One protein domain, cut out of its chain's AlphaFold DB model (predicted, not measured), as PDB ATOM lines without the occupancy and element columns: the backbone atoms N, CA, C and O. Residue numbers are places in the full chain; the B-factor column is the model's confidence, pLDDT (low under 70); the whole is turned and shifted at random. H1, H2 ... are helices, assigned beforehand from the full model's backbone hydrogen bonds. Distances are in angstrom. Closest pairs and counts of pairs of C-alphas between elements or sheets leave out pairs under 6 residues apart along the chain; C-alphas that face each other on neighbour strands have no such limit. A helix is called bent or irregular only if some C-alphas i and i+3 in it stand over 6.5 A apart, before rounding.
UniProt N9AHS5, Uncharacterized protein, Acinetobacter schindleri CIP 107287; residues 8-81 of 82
ATOM      1  N   PRO A   8       6.781  25.091 -57.681       89.44
ATOM      2  CA  PRO A   8       5.773  25.858 -56.945       89.44
ATOM      3  C   PRO A   8       5.211  25.124 -55.721       89.44
ATOM      4  O   PRO A   8       4.980  25.752 -54.690       89.44
ATOM      5  N   ILE A   9       5.007  23.806 -55.819       88.88
ATOM      6  CA  ILE A   9       4.511  22.989 -54.703       88.88
ATOM      7  C   ILE A   9       5.583  22.917 -53.612       88.88
ATOM      8  O   ILE A   9       5.308  23.245 -52.463       88.88
ATOM      9  N   TRP A  10       6.824  22.598 -53.989       87.62
ATOM     10  CA  TRP A  10       7.955  22.526 -53.063       87.62
ATOM     11  C   TRP A  10       8.199  23.854 -52.330       87.62
ATOM     12  O   TRP A  10       8.390  23.879 -51.115       87.62
ATOM     13  N   LYS A  11       8.141  24.976 -53.057       86.75
ATOM     14  CA  LYS A  11       8.309  26.321 -52.493       86.75
ATOM     15  C   LYS A  11       7.213  26.639 -51.477       86.75
ATOM     16  O   LYS A  11       7.513  27.185 -50.419       86.75
ATOM     17  N   ASN A  12       5.961  26.290 -51.776       89.31
ATOM     18  CA  ASN A  12       4.857  26.482 -50.837       89.31
ATOM     19  C   ASN A  12       5.036  25.638 -49.570       89.31
ATOM     20  O   ASN A  12       4.834  26.156 -48.473       89.31
ATOM     21  N   ASP A  13       5.480  24.389 -49.698       86.75
ATOM     22  CA  ASP A  13       5.759  23.537 -48.539       86.75
ATOM     23  C   ASP A  13       6.873  24.127 -47.656       86.75
ATOM     24  O   ASP A  13       6.744  24.151 -46.429       86.75
ATOM     25  N   LEU A  14       7.936  24.668 -48.263       83.62
ATOM     26  CA  LEU A  14       9.017  25.353 -47.549       83.62
ATOM     27  C   LEU A  14       8.523  26.618 -46.828       83.62
ATOM     28  O   LEU A  14       8.867  26.843 -45.667       83.62
ATOM     29  N   ILE A  15       7.682  27.424 -47.482       86.62
ATOM     30  CA  ILE A  15       7.055  28.605 -46.868       86.62
ATOM     31  C   ILE A  15       6.249  28.193 -45.634       86.62
ATOM     32  O   ILE A  15       6.393  28.802 -44.575       86.62
ATOM     33  N   GLU A  16       5.426  27.150 -45.734       88.00
ATOM     34  CA  GLU A  16       4.624  26.670 -44.606       88.00
ATOM     35  C   GLU A  16       5.487  26.135 -43.455       88.00
ATOM     36  O   GLU A  16       5.127  26.302 -42.287       88.00
ATOM     37  N   GLN A  17       6.652  25.547 -43.744       83.00
ATOM     38  CA  GLN A  17       7.623  25.188 -42.708       83.00
ATOM     39  C   GLN A  17       8.198  26.425 -42.015       83.00
ATOM     40  O   GLN A  17       8.171  26.488 -40.785       83.00
ATOM     41  N   PHE A  18       8.627  27.444 -42.765       81.88
ATOM     42  CA  PHE A  18       9.124  28.688 -42.174       81.88
ATOM     43  C   PHE A  18       8.068  29.395 -41.323       81.88
ATOM     44  O   PHE A  18       8.378  29.846 -40.224       81.88
ATOM     45  N   LYS A  19       6.802  29.433 -41.758       83.94
ATOM     46  CA  LYS A  19       5.709  30.001 -40.950       83.94
ATOM     47  C   LYS A  19       5.540  29.281 -39.614       83.94
ATOM     48  O   LYS A  19       5.348  29.929 -38.586       83.94
ATOM     49  N   LYS A  20       5.615  27.945 -39.619       82.81
ATOM     50  CA  LYS A  20       5.546  27.141 -38.390       82.81
ATOM     51  C   LYS A  20       6.728  27.435 -37.472       82.81
ATOM     52  O   LYS A  20       6.515  27.606 -36.277       82.81
ATOM     53  N   MET A  21       7.932  27.525 -38.033       78.69
ATOM     54  CA  MET A  21       9.146  27.773 -37.259       78.69
ATOM     55  C   MET A  21       9.305  29.221 -36.788       78.69
ATOM     56  O   MET A  21       9.984  29.437 -35.803       78.69
ATOM     57  N   LEU A  22       8.713  30.223 -37.441       77.38
ATOM     58  CA  LEU A  22       8.749  31.613 -36.957       77.38
ATOM     59  C   LEU A  22       7.829  31.830 -35.747       77.38
ATOM     60  O   LEU A  22       8.082  32.694 -34.905       77.38
ATOM     61  N   GLY A  23       6.737  31.066 -35.661       77.81
ATOM     62  CA  GLY A  23       5.701  31.267 -34.656       77.81
ATOM     63  C   GLY A  23       4.946  32.595 -34.827       77.81
ATOM     64  O   GLY A  23       5.310  33.475 -35.602       77.81
ATOM     65  N   LYS A  24       3.848  32.767 -34.082       81.44
ATOM     66  CA  LYS A  24       2.940  33.923 -34.244       81.44
ATOM     67  C   LYS A  24       3.592  35.287 -33.980       81.44
ATOM     68  O   LYS A  24       3.085  36.289 -34.466       81.44
ATOM     69  N   LYS A  25       4.675  35.322 -33.198       78.94
ATOM     70  CA  LYS A  25       5.359  36.548 -32.756       78.94
ATOM     71  C   LYS A  25       6.167  37.217 -33.876       78.94
ATOM     72  O   LYS A  25       6.238  38.442 -33.930       78.94
ATOM     73  N   TYR A  26       6.735  36.406 -34.769       78.94
ATOM     74  CA  TYR A  26       7.647  36.839 -35.833       78.94
ATOM     75  C   TYR A  26       7.105  36.536 -37.237       78.94
ATOM     76  O   TYR A  26       7.821  36.678 -38.226       78.94
ATOM     77  N   LEU A  27       5.853  36.086 -37.341       84.19
ATOM     78  CA  LEU A  27       5.199  35.822 -38.616       84.19
ATOM     79  C   LEU A  27       4.792  37.142 -39.285       84.19
ATOM     80  O   LEU A  27       3.660  37.595 -39.116       84.19
ATOM     81  N   ASN A  28       5.718  37.723 -40.044       84.25
ATOM     82  CA  ASN A  28       5.505  38.853 -40.946       84.25
ATOM     83  C   ASN A  28       6.269  38.657 -42.259       84.25
ATOM     84  O   ASN A  28       7.166  37.814 -42.371       84.25
ATOM     85  N   ASP A  29       5.893  39.458 -43.251       83.94
ATOM     86  CA  ASP A  29       6.412  39.360 -44.612       83.94
ATOM     87  C   ASP A  29       7.911  39.664 -44.696       83.94
ATOM     88  O   ASP A  29       8.605  39.061 -45.510       83.94
ATOM     89  N   GLU A  30       8.439  40.538 -43.836       82.75
ATOM     90  CA  GLU A  30       9.863  40.895 -43.817       82.75
ATOM     91  C   GLU A  30      10.723  39.713 -43.366       82.75
ATOM     92  O   GLU A  30      11.698  39.357 -44.031       82.75
ATOM     93  N   ASN A  31      10.319  39.043 -42.285       81.06
ATOM     94  CA  ASN A  31      10.986  37.838 -41.804       81.06
ATOM     95  C   ASN A  31      10.852  36.681 -42.804       81.06
ATOM     96  O   ASN A  31      11.815  35.949 -43.034       81.06
ATOM     97  N   LEU A  32       9.689  36.525 -43.445       81.62
ATOM     98  CA  LEU A  32       9.498  35.512 -44.486       81.62
ATOM     99  C   LEU A  32      10.366  35.790 -45.720       81.62
ATOM    100  O   LEU A  32      11.019  34.877 -46.219       81.62
ATOM    101  N   ALA A  33      10.422  37.035 -46.193       82.69
ATOM    102  CA  ALA A  33      11.260  37.430 -47.322       82.69
ATOM    103  C   ALA A  33      12.750  37.237 -47.011       82.69
ATOM    104  O   ALA A  33      13.500  36.738 -47.851       82.69
ATOM    105  N   PHE A  34      13.168  37.568 -45.786       79.19
ATOM    106  CA  PHE A  34      14.525  37.323 -45.312       79.19
ATOM    107  C   PHE A  34      14.890  35.830 -45.347       79.19
ATOM    108  O   PHE A  34      15.955  35.467 -45.852       79.19
ATOM    109  N   LEU A  35      14.000  34.958 -44.857       76.94
ATOM    110  CA  LEU A  35      14.227  33.509 -44.826       76.94
ATOM    111  C   LEU A  35      14.219  32.877 -46.220       76.94
ATOM    112  O   LEU A  35      15.088  32.065 -46.532       76.94
ATOM    113  N   LEU A  36      13.271  33.268 -47.072       77.69
ATOM    114  CA  LEU A  36      13.162  32.753 -48.438       77.69
ATOM    115  C   LEU A  36      14.327  33.210 -49.320       77.69
ATOM    116  O   LEU A  36      14.731  32.495 -50.235       77.69
ATOM    117  N   GLY A  37      14.894  34.384 -49.039       76.88
ATOM    118  CA  GLY A  37      15.999  34.929 -49.812       76.88
ATOM    119  C   GLY A  37      15.631  35.124 -51.288       76.88
ATOM    120  O   GLY A  37      14.533  35.554 -51.629       76.88
ATOM    121  N   ASN A  38      16.577  34.838 -52.186       80.50
ATOM    122  CA  ASN A  38      16.387  35.004 -53.628       80.50
ATOM    123  C   ASN A  38      15.802  33.727 -54.256       80.50
ATOM    124  O   ASN A  38      16.327  32.634 -54.055       80.50
ATOM    125  N   GLU A  39      14.761  33.890 -55.074       82.38
ATOM    126  CA  GLU A  39      14.057  32.810 -55.773       82.38
ATOM    127  C   GLU A  39      14.965  31.924 -56.636       82.38
ATOM    128  O   GLU A  39      14.741  30.717 -56.707       82.38
ATOM    129  N   ASN A  40      16.030  32.482 -57.220       82.38
ATOM    130  CA  ASN A  40      16.999  31.697 -57.987       82.38
ATOM    131  C   ASN A  40      17.709  30.654 -57.109       82.38
ATOM    132  O   ASN A  40      17.896  29.523 -57.544       82.38
ATOM    133  N   TYR A  41      18.029  30.992 -55.853       76.94
ATOM    134  CA  TYR A  41      18.632  30.031 -54.923       76.94
ATOM    135  C   TYR A  41      17.643  28.936 -54.523       76.94
ATOM    136  O   TYR A  41      18.019  27.772 -54.466       76.94
ATOM    137  N   LEU A  42      16.373  29.291 -54.313       79.81
ATOM    138  CA  LEU A  42      15.326  28.312 -54.011       79.81
ATOM    139  C   LEU A  42      15.125  27.327 -55.169       79.81
ATOM    140  O   LEU A  42      14.866  26.146 -54.949       79.81
ATOM    141  N   PHE A  43      15.236  27.803 -56.408       83.88
ATOM    142  CA  PHE A  43      15.130  26.946 -57.583       83.88
ATOM    143  C   PHE A  43      16.324  25.993 -57.726       83.88
ATOM    144  O   PHE A  43      16.145  24.837 -58.118       83.88
ATOM    145  N   ASP A  44      17.525  26.446 -57.366       81.94
ATOM    146  CA  ASP A  44      18.719  25.600 -57.317       81.94
ATOM    147  C   ASP A  44      18.618  24.538 -56.205       81.94
ATOM    148  O   ASP A  44      18.912  23.365 -56.458       81.94
ATOM    149  N   ASP A  45      18.117  24.904 -55.016       80.19
ATOM    150  CA  ASP A  45      17.818  23.969 -53.916       80.19
ATOM    151  C   ASP A  45      16.803  22.902 -54.344       80.19
ATOM    152  O   ASP A  45      16.958  21.713 -54.070       80.19
ATOM    153  N   TYR A  46      15.766  23.309 -55.073       82.75
ATOM    154  CA  TYR A  46      14.776  22.389 -55.620       82.75
ATOM    155  C   TYR A  46      15.389  21.393 -56.619       82.75
ATOM    156  O   TYR A  46      15.072  20.204 -56.580       82.75
ATOM    157  N   LYS A  47      16.279  21.851 -57.510       82.31
ATOM    158  CA  LYS A  47      16.904  21.000 -58.537       82.31
ATOM    159  C   LYS A  47      17.955  20.043 -57.993       82.31
ATOM    160  O   LYS A  47      18.126  18.958 -58.543       82.31
ATOM    161  N   THR A  48      18.708  20.474 -56.987       76.94
ATOM    162  CA  THR A  48      19.899  19.759 -56.504       76.94
ATOM    163  C   THR A  48      19.677  19.044 -55.171       76.94
ATOM    164  O   THR A  48      20.545  18.295 -54.724       76.94
ATOM    165  N   GLY A  49      18.489  19.208 -54.579       68.19
ATOM    166  CA  GLY A  49      18.212  18.846 -53.195       68.19
ATOM    167  C   GLY A  49      18.571  19.996 -52.252       68.19
ATOM    168  O   GLY A  49      19.403  20.843 -52.569       68.19
ATOM    169  N   ILE A  50      17.923  20.023 -51.082       65.75
ATOM    170  CA  ILE A  50      18.059  21.090 -50.079       65.75
ATOM    171  C   ILE A  50      19.545  21.348 -49.792       65.75
ATOM    172  O   ILE A  50      20.211  20.515 -49.166       65.75
ATOM    173  N   THR A  51      20.074  22.497 -50.222       64.81
ATOM    174  CA  THR A  51      21.495  22.790 -50.028       64.81
ATOM    175  C   THR A  51      21.802  23.038 -48.552       64.81
ATOM    176  O   THR A  51      20.922  23.238 -47.707       64.81
ATOM    177  N   ALA A  52      23.095  23.052 -48.217       59.66
ATOM    178  CA  ALA A  52      23.563  23.390 -46.876       59.66
ATOM    179  C   ALA A  52      23.032  24.752 -46.383       59.66
ATOM    180  O   ALA A  52      22.924  24.961 -45.179       59.66
ATOM    181  N   LYS A  53      22.667  25.665 -47.294       64.88
ATOM    182  CA  LYS A  53      22.136  26.989 -46.962       64.88
ATOM    183  C   LYS A  53      20.702  26.920 -46.436       64.88
ATOM    184  O   LYS A  53      20.438  27.469 -45.372       64.88
ATOM    185  N   THR A  54      19.805  26.212 -47.114       63.78
ATOM    186  CA  THR A  54      18.420  26.020 -46.657       63.78
ATOM    187  C   THR A  54      18.380  25.187 -45.378       63.78
ATOM    188  O   THR A  54      17.636  25.508 -44.457       63.78
ATOM    189  N   HIS A  55      19.229  24.153 -45.273       68.44
ATOM    190  CA  HIS A  55      19.398  23.398 -44.029       68.44
ATOM    191  C   HIS A  55      19.875  24.301 -42.889       68.44
ATOM    192  O   HIS A  55      19.337  24.220 -41.789       68.44
ATOM    193  N   ALA A  56      20.840  25.188 -43.148       64.81
ATOM    194  CA  ALA A  56      21.287  26.162 -42.161       64.81
ATOM    195  C   ALA A  56      20.171  27.142 -41.782       64.81
ATOM    196  O   ALA A  56      20.046  27.446 -40.607       64.81
ATOM    197  N   GLN A  57      19.328  27.589 -42.718       66.06
ATOM    198  CA  GLN A  57      18.187  28.470 -42.432       66.06
ATOM    199  C   GLN A  57      17.100  27.774 -41.599       66.06
ATOM    200  O   GLN A  57      16.598  28.361 -40.646       66.06
ATOM    201  N   LEU A  58      16.774  26.514 -41.904       66.94
ATOM    202  CA  LEU A  58      15.808  25.713 -41.143       66.94
ATOM    203  C   LEU A  58      16.334  25.369 -39.743       66.94
ATOM    204  O   LEU A  58      15.640  25.587 -38.754       66.94
ATOM    205  N   ALA A  59      17.583  24.901 -39.640       66.50
ATOM    206  CA  ALA A  59      18.232  24.651 -38.354       66.50
ATOM    207  C   ALA A  59      18.405  25.947 -37.546       66.50
ATOM    208  O   ALA A  59      18.330  25.929 -36.322       66.50
ATOM    209  N   TRP A  60      18.616  27.082 -38.211       67.94
ATOM    210  CA  TRP A  60      18.676  28.390 -37.570       67.94
ATOM    211  C   TRP A  60      17.308  28.805 -37.020       67.94
ATOM    212  O   TRP A  60      17.249  29.224 -35.869       67.94
ATOM    213  N   CYS A  61      16.220  28.635 -37.775       64.75
ATOM    214  CA  CYS A  61      14.863  28.883 -37.288       64.75
ATOM    215  C   CYS A  61      14.513  28.022 -36.059       64.75
ATOM    216  O   CYS A  61      13.957  28.541 -35.094       64.75
ATOM    217  N   ASP A  62      14.892  26.742 -36.067       64.94
ATOM    218  CA  ASP A  62      14.659  25.814 -34.951       64.94
ATOM    219  C   ASP A  62      15.484  26.179 -33.698       64.94
ATOM    220  O   ASP A  62      14.968  26.187 -32.580       64.94
ATOM    221  N   ASN A  63      16.753  26.577 -33.874       59.28
ATOM    222  CA  ASN A  63      17.651  26.912 -32.761       59.28
ATOM    223  C   ASN A  63      17.479  28.345 -32.215       59.28
ATOM    224  O   ASN A  63      17.683  28.567 -31.022       59.28
ATOM    225  N   ASN A  64      17.114  29.337 -33.036       53.47
ATOM    226  CA  ASN A  64      17.053  30.743 -32.597       53.47
ATOM    227  C   ASN A  64      15.725  31.135 -31.945       53.47
ATOM    228  O   ASN A  64      15.676  32.155 -31.267       53.47
ATOM    229  N   LEU A  65      14.682  30.308 -32.046       52.81
ATOM    230  CA  LEU A  65      13.545  30.421 -31.129       52.81
ATOM    231  C   LEU A  65      13.882  29.957 -29.698       52.81
ATOM    232  O   LEU A  65      13.117  30.249 -28.783       52.81
ATOM    233  N   GLN A  66      14.996  29.244 -29.486       46.50
ATOM    234  CA  GLN A  66      15.374  28.715 -28.169       46.50
ATOM    235  C   GLN A  66      16.382  29.583 -27.399       46.50
ATOM    236  O   GLN A  66      16.507  29.415 -26.188       46.50
ATOM    237  N   TYR A  67      17.083  30.515 -28.053       42.50
ATOM    238  CA  TYR A  67      18.119  31.337 -27.416       42.50
ATOM    239  C   TYR A  67      17.859  32.831 -27.639       42.50
ATOM    240  O   TYR A  67      18.374  33.430 -28.579       42.50
ATOM    241  N   GLU A  68      17.098  33.447 -26.731       46.44
ATOM    242  CA  GLU A  68      16.778  34.885 -26.732       46.44
ATOM    243  C   GLU A  68      18.006  35.830 -26.645       46.44
ATOM    244  O   GLU A  68      17.843  37.036 -26.795       46.44
ATOM    245  N   GLU A  69      19.247  35.348 -26.468       43.91
ATOM    246  CA  GLU A  69      20.403  36.220 -26.160       43.91
ATOM    247  C   GLU A  69      21.699  35.947 -26.965       43.91
ATOM    248  O   GLU A  69      22.809  36.198 -26.495       43.91
ATOM    249  N   GLY A  70      21.602  35.445 -28.203       40.94
ATOM    250  CA  GLY A  70      22.741  34.796 -28.880       40.94
ATOM    251  C   GLY A  70      23.210  35.285 -30.260       40.94
ATOM    252  O   GLY A  70      23.763  34.468 -30.981       40.94
ATOM    253  N   ARG A  71      23.065  36.575 -30.613       42.53
ATOM    254  CA  ARG A  71      23.608  37.294 -31.813       42.53
ATOM    255  C   ARG A  71      22.902  37.187 -33.197       42.53
ATOM    256  O   ARG A  71      22.951  36.180 -33.889       42.53
ATOM    257  N   LEU A  72      22.523  38.394 -33.666       47.19
ATOM    258  CA  LEU A  72      22.740  39.037 -34.990       47.19
ATOM    259  C   LEU A  72      21.856  38.765 -36.219       47.19
ATOM    260  O   LEU A  72      22.200  39.239 -37.299       47.19
ATOM    261  N   ILE A  73      20.669  38.181 -36.070       53.81
ATOM    262  CA  ILE A  73      19.557  38.474 -36.993       53.81
ATOM    263  C   ILE A  73      18.327  38.753 -36.129       53.81
ATOM    264  O   ILE A  73      17.726  37.843 -35.568       53.81
ATOM    265  N   SER A  74      18.000  40.036 -35.967       63.66
ATOM    266  CA  SER A  74      16.787  40.459 -35.268       63.66
ATOM    267  C   SER A  74      15.603  40.154 -36.174       63.66
ATOM    268  O   SER A  74      15.326  40.936 -37.081       63.66
ATOM    269  N   LEU A  75      14.900  39.047 -35.933       69.56
ATOM    270  CA  LEU A  75      13.544  38.918 -36.457       69.56
ATOM    271  C   LEU A  75      12.736  40.122 -35.971       69.56
ATOM    272  O   LEU A  75      12.842  40.541 -34.815       69.56
ATOM    273  N   ILE A  76      11.964  40.711 -36.871       74.50
ATOM    274  CA  ILE A  76      11.113  41.847 -36.536       74.50
ATOM    275  C   ILE A  76       9.886  41.278 -35.827       74.50
ATOM    276  O   ILE A  76       9.225  40.388 -36.358       74.50
ATOM    277  N   GLU A  77       9.617  41.716 -34.600       79.06
ATOM    278  CA  GLU A  77       8.373  41.370 -33.911       79.06
ATOM    279  C   GLU A  77       7.208  42.090 -34.578       79.06
ATOM    280  O   GLU A  77       7.323  43.264 -34.934       79.06
ATOM    281  N   ASN A  78       6.065  41.417 -34.674       76.50
ATOM    282  CA  ASN A  78       4.860  42.008 -35.257       76.50
ATOM    283  C   ASN A  78       4.426  43.308 -34.541       76.50
ATOM    284  O   ASN A  78       3.864  44.193 -35.177       76.50
ATOM    285  N   GLU A  79       4.730  43.472 -33.246       68.56
ATOM    286  CA  GLU A  79       4.402  44.681 -32.463       68.56
ATOM    287  C   GLU A  79       5.218  45.925 -32.850       68.56
ATOM    288  O   GLU A  79       4.801  47.045 -32.561       68.56
ATOM    289  N   LYS A  80       6.369  45.760 -33.518       57.81
ATOM    290  CA  LYS A  80       7.213  46.880 -33.968       57.81
ATOM    291  C   LYS A  80       6.828  47.430 -35.349       57.81
ATOM    292  O   LYS A  80       7.461  48.384 -35.785       57.81
ATOM    293  N   GLN A  81       5.815  46.873 -36.020       53.84
ATOM    294  CA  GLN A  81       5.315  47.355 -37.321       53.84
ATOM    295  C   GLN A  81       4.240  48.467 -37.203       53.84
ATOM    296  O   GLN A  81       3.402  48.605 -38.095       53.84
TER     297      GLN A  81
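What this domain is: This is residues 8 to 81 of the 82 residues of an uncharacterized protein of Acinetobacter schindleri CIP 107287 (UniProt N9AHS5). Two helices, H1 and H4, run the same way with their far parts in contact; short H2 folds back beside H1, and H3 lies across the end where H1 and H4 begin. At the other end a tail with no named element, residues 65 to 81, swings out, and its residues 66 to 72 stick out free. The printed part has 74 residues, with four named helices in the order H1, H2, H3, H4 and no named strand; the class is all helix, with 50 residues in the helices. The whole is compact, with a radius of gyration of the C-alphas of 12.6 A, yet elongated, spanning 36 by 23 by 18 A.

Where its parts are: Find C-alpha 8 at (5.773, 25.858, -56.945), where H1 begins; it holds residues 8 to 26 and measures 23.9 A from first to last C-alpha. Look near residue 20 for a kink of 51 degrees. H1 is irregular: C-alphas 21 and 24 are 9.2 A apart, and its line is a rough one. After a tight link comes H2, residues 29 to 36, 10.2 A long. Another tight link leads to H3, residues 39 to 48, 14.3 A long. A third tight link brings you to H4, residues 52 to 64, which runs 17.3 A from C-alpha 52 at (23.563, 23.390, -46.876) to C-alpha 64 at (17.053, 30.743, -32.597).

How they stand to each other: Start at H1, which touches H2 with its residues 15 to 19 alone; the closest C-alphas are those of Phe 18 and Leu 32, 7.2 A apart. The two run opposite ways at a steep tilt of 52 degrees. Farther along, residues 18 to 22 of H1 touch residues 58 to 62 of H4, with the C-alphas of Met 21 and Cys 61 closest at 5.8 A. These helices run the same way at a shallow tilt of 24 degrees. H2 and H4 are close but not clearly touching, with the C-alphas of Leu 35 and Gln 57 closest at 6.8 A. Now look at H3, which touches no helix. It is near H1, with the C-alphas of Trp 10 and Tyr 46 closest at 7.3 A, and near H4, with those of Asp 45 and Thr 54 closest at 7.6 A. In H2, H3 and H4 every O i to N i+4 pair is within hydrogen-bond range; in H1, 12 of 15 are.

The domain as a whole: The two C-alphas farthest apart are those of Thr 48 and Glu 79, 37.9 A. The printed part has no cut, and the links between the helices are tight. The mean pLDDT of the printed part is 72.5; look for values under 70 at residues 49 to 75 and 79 to 81.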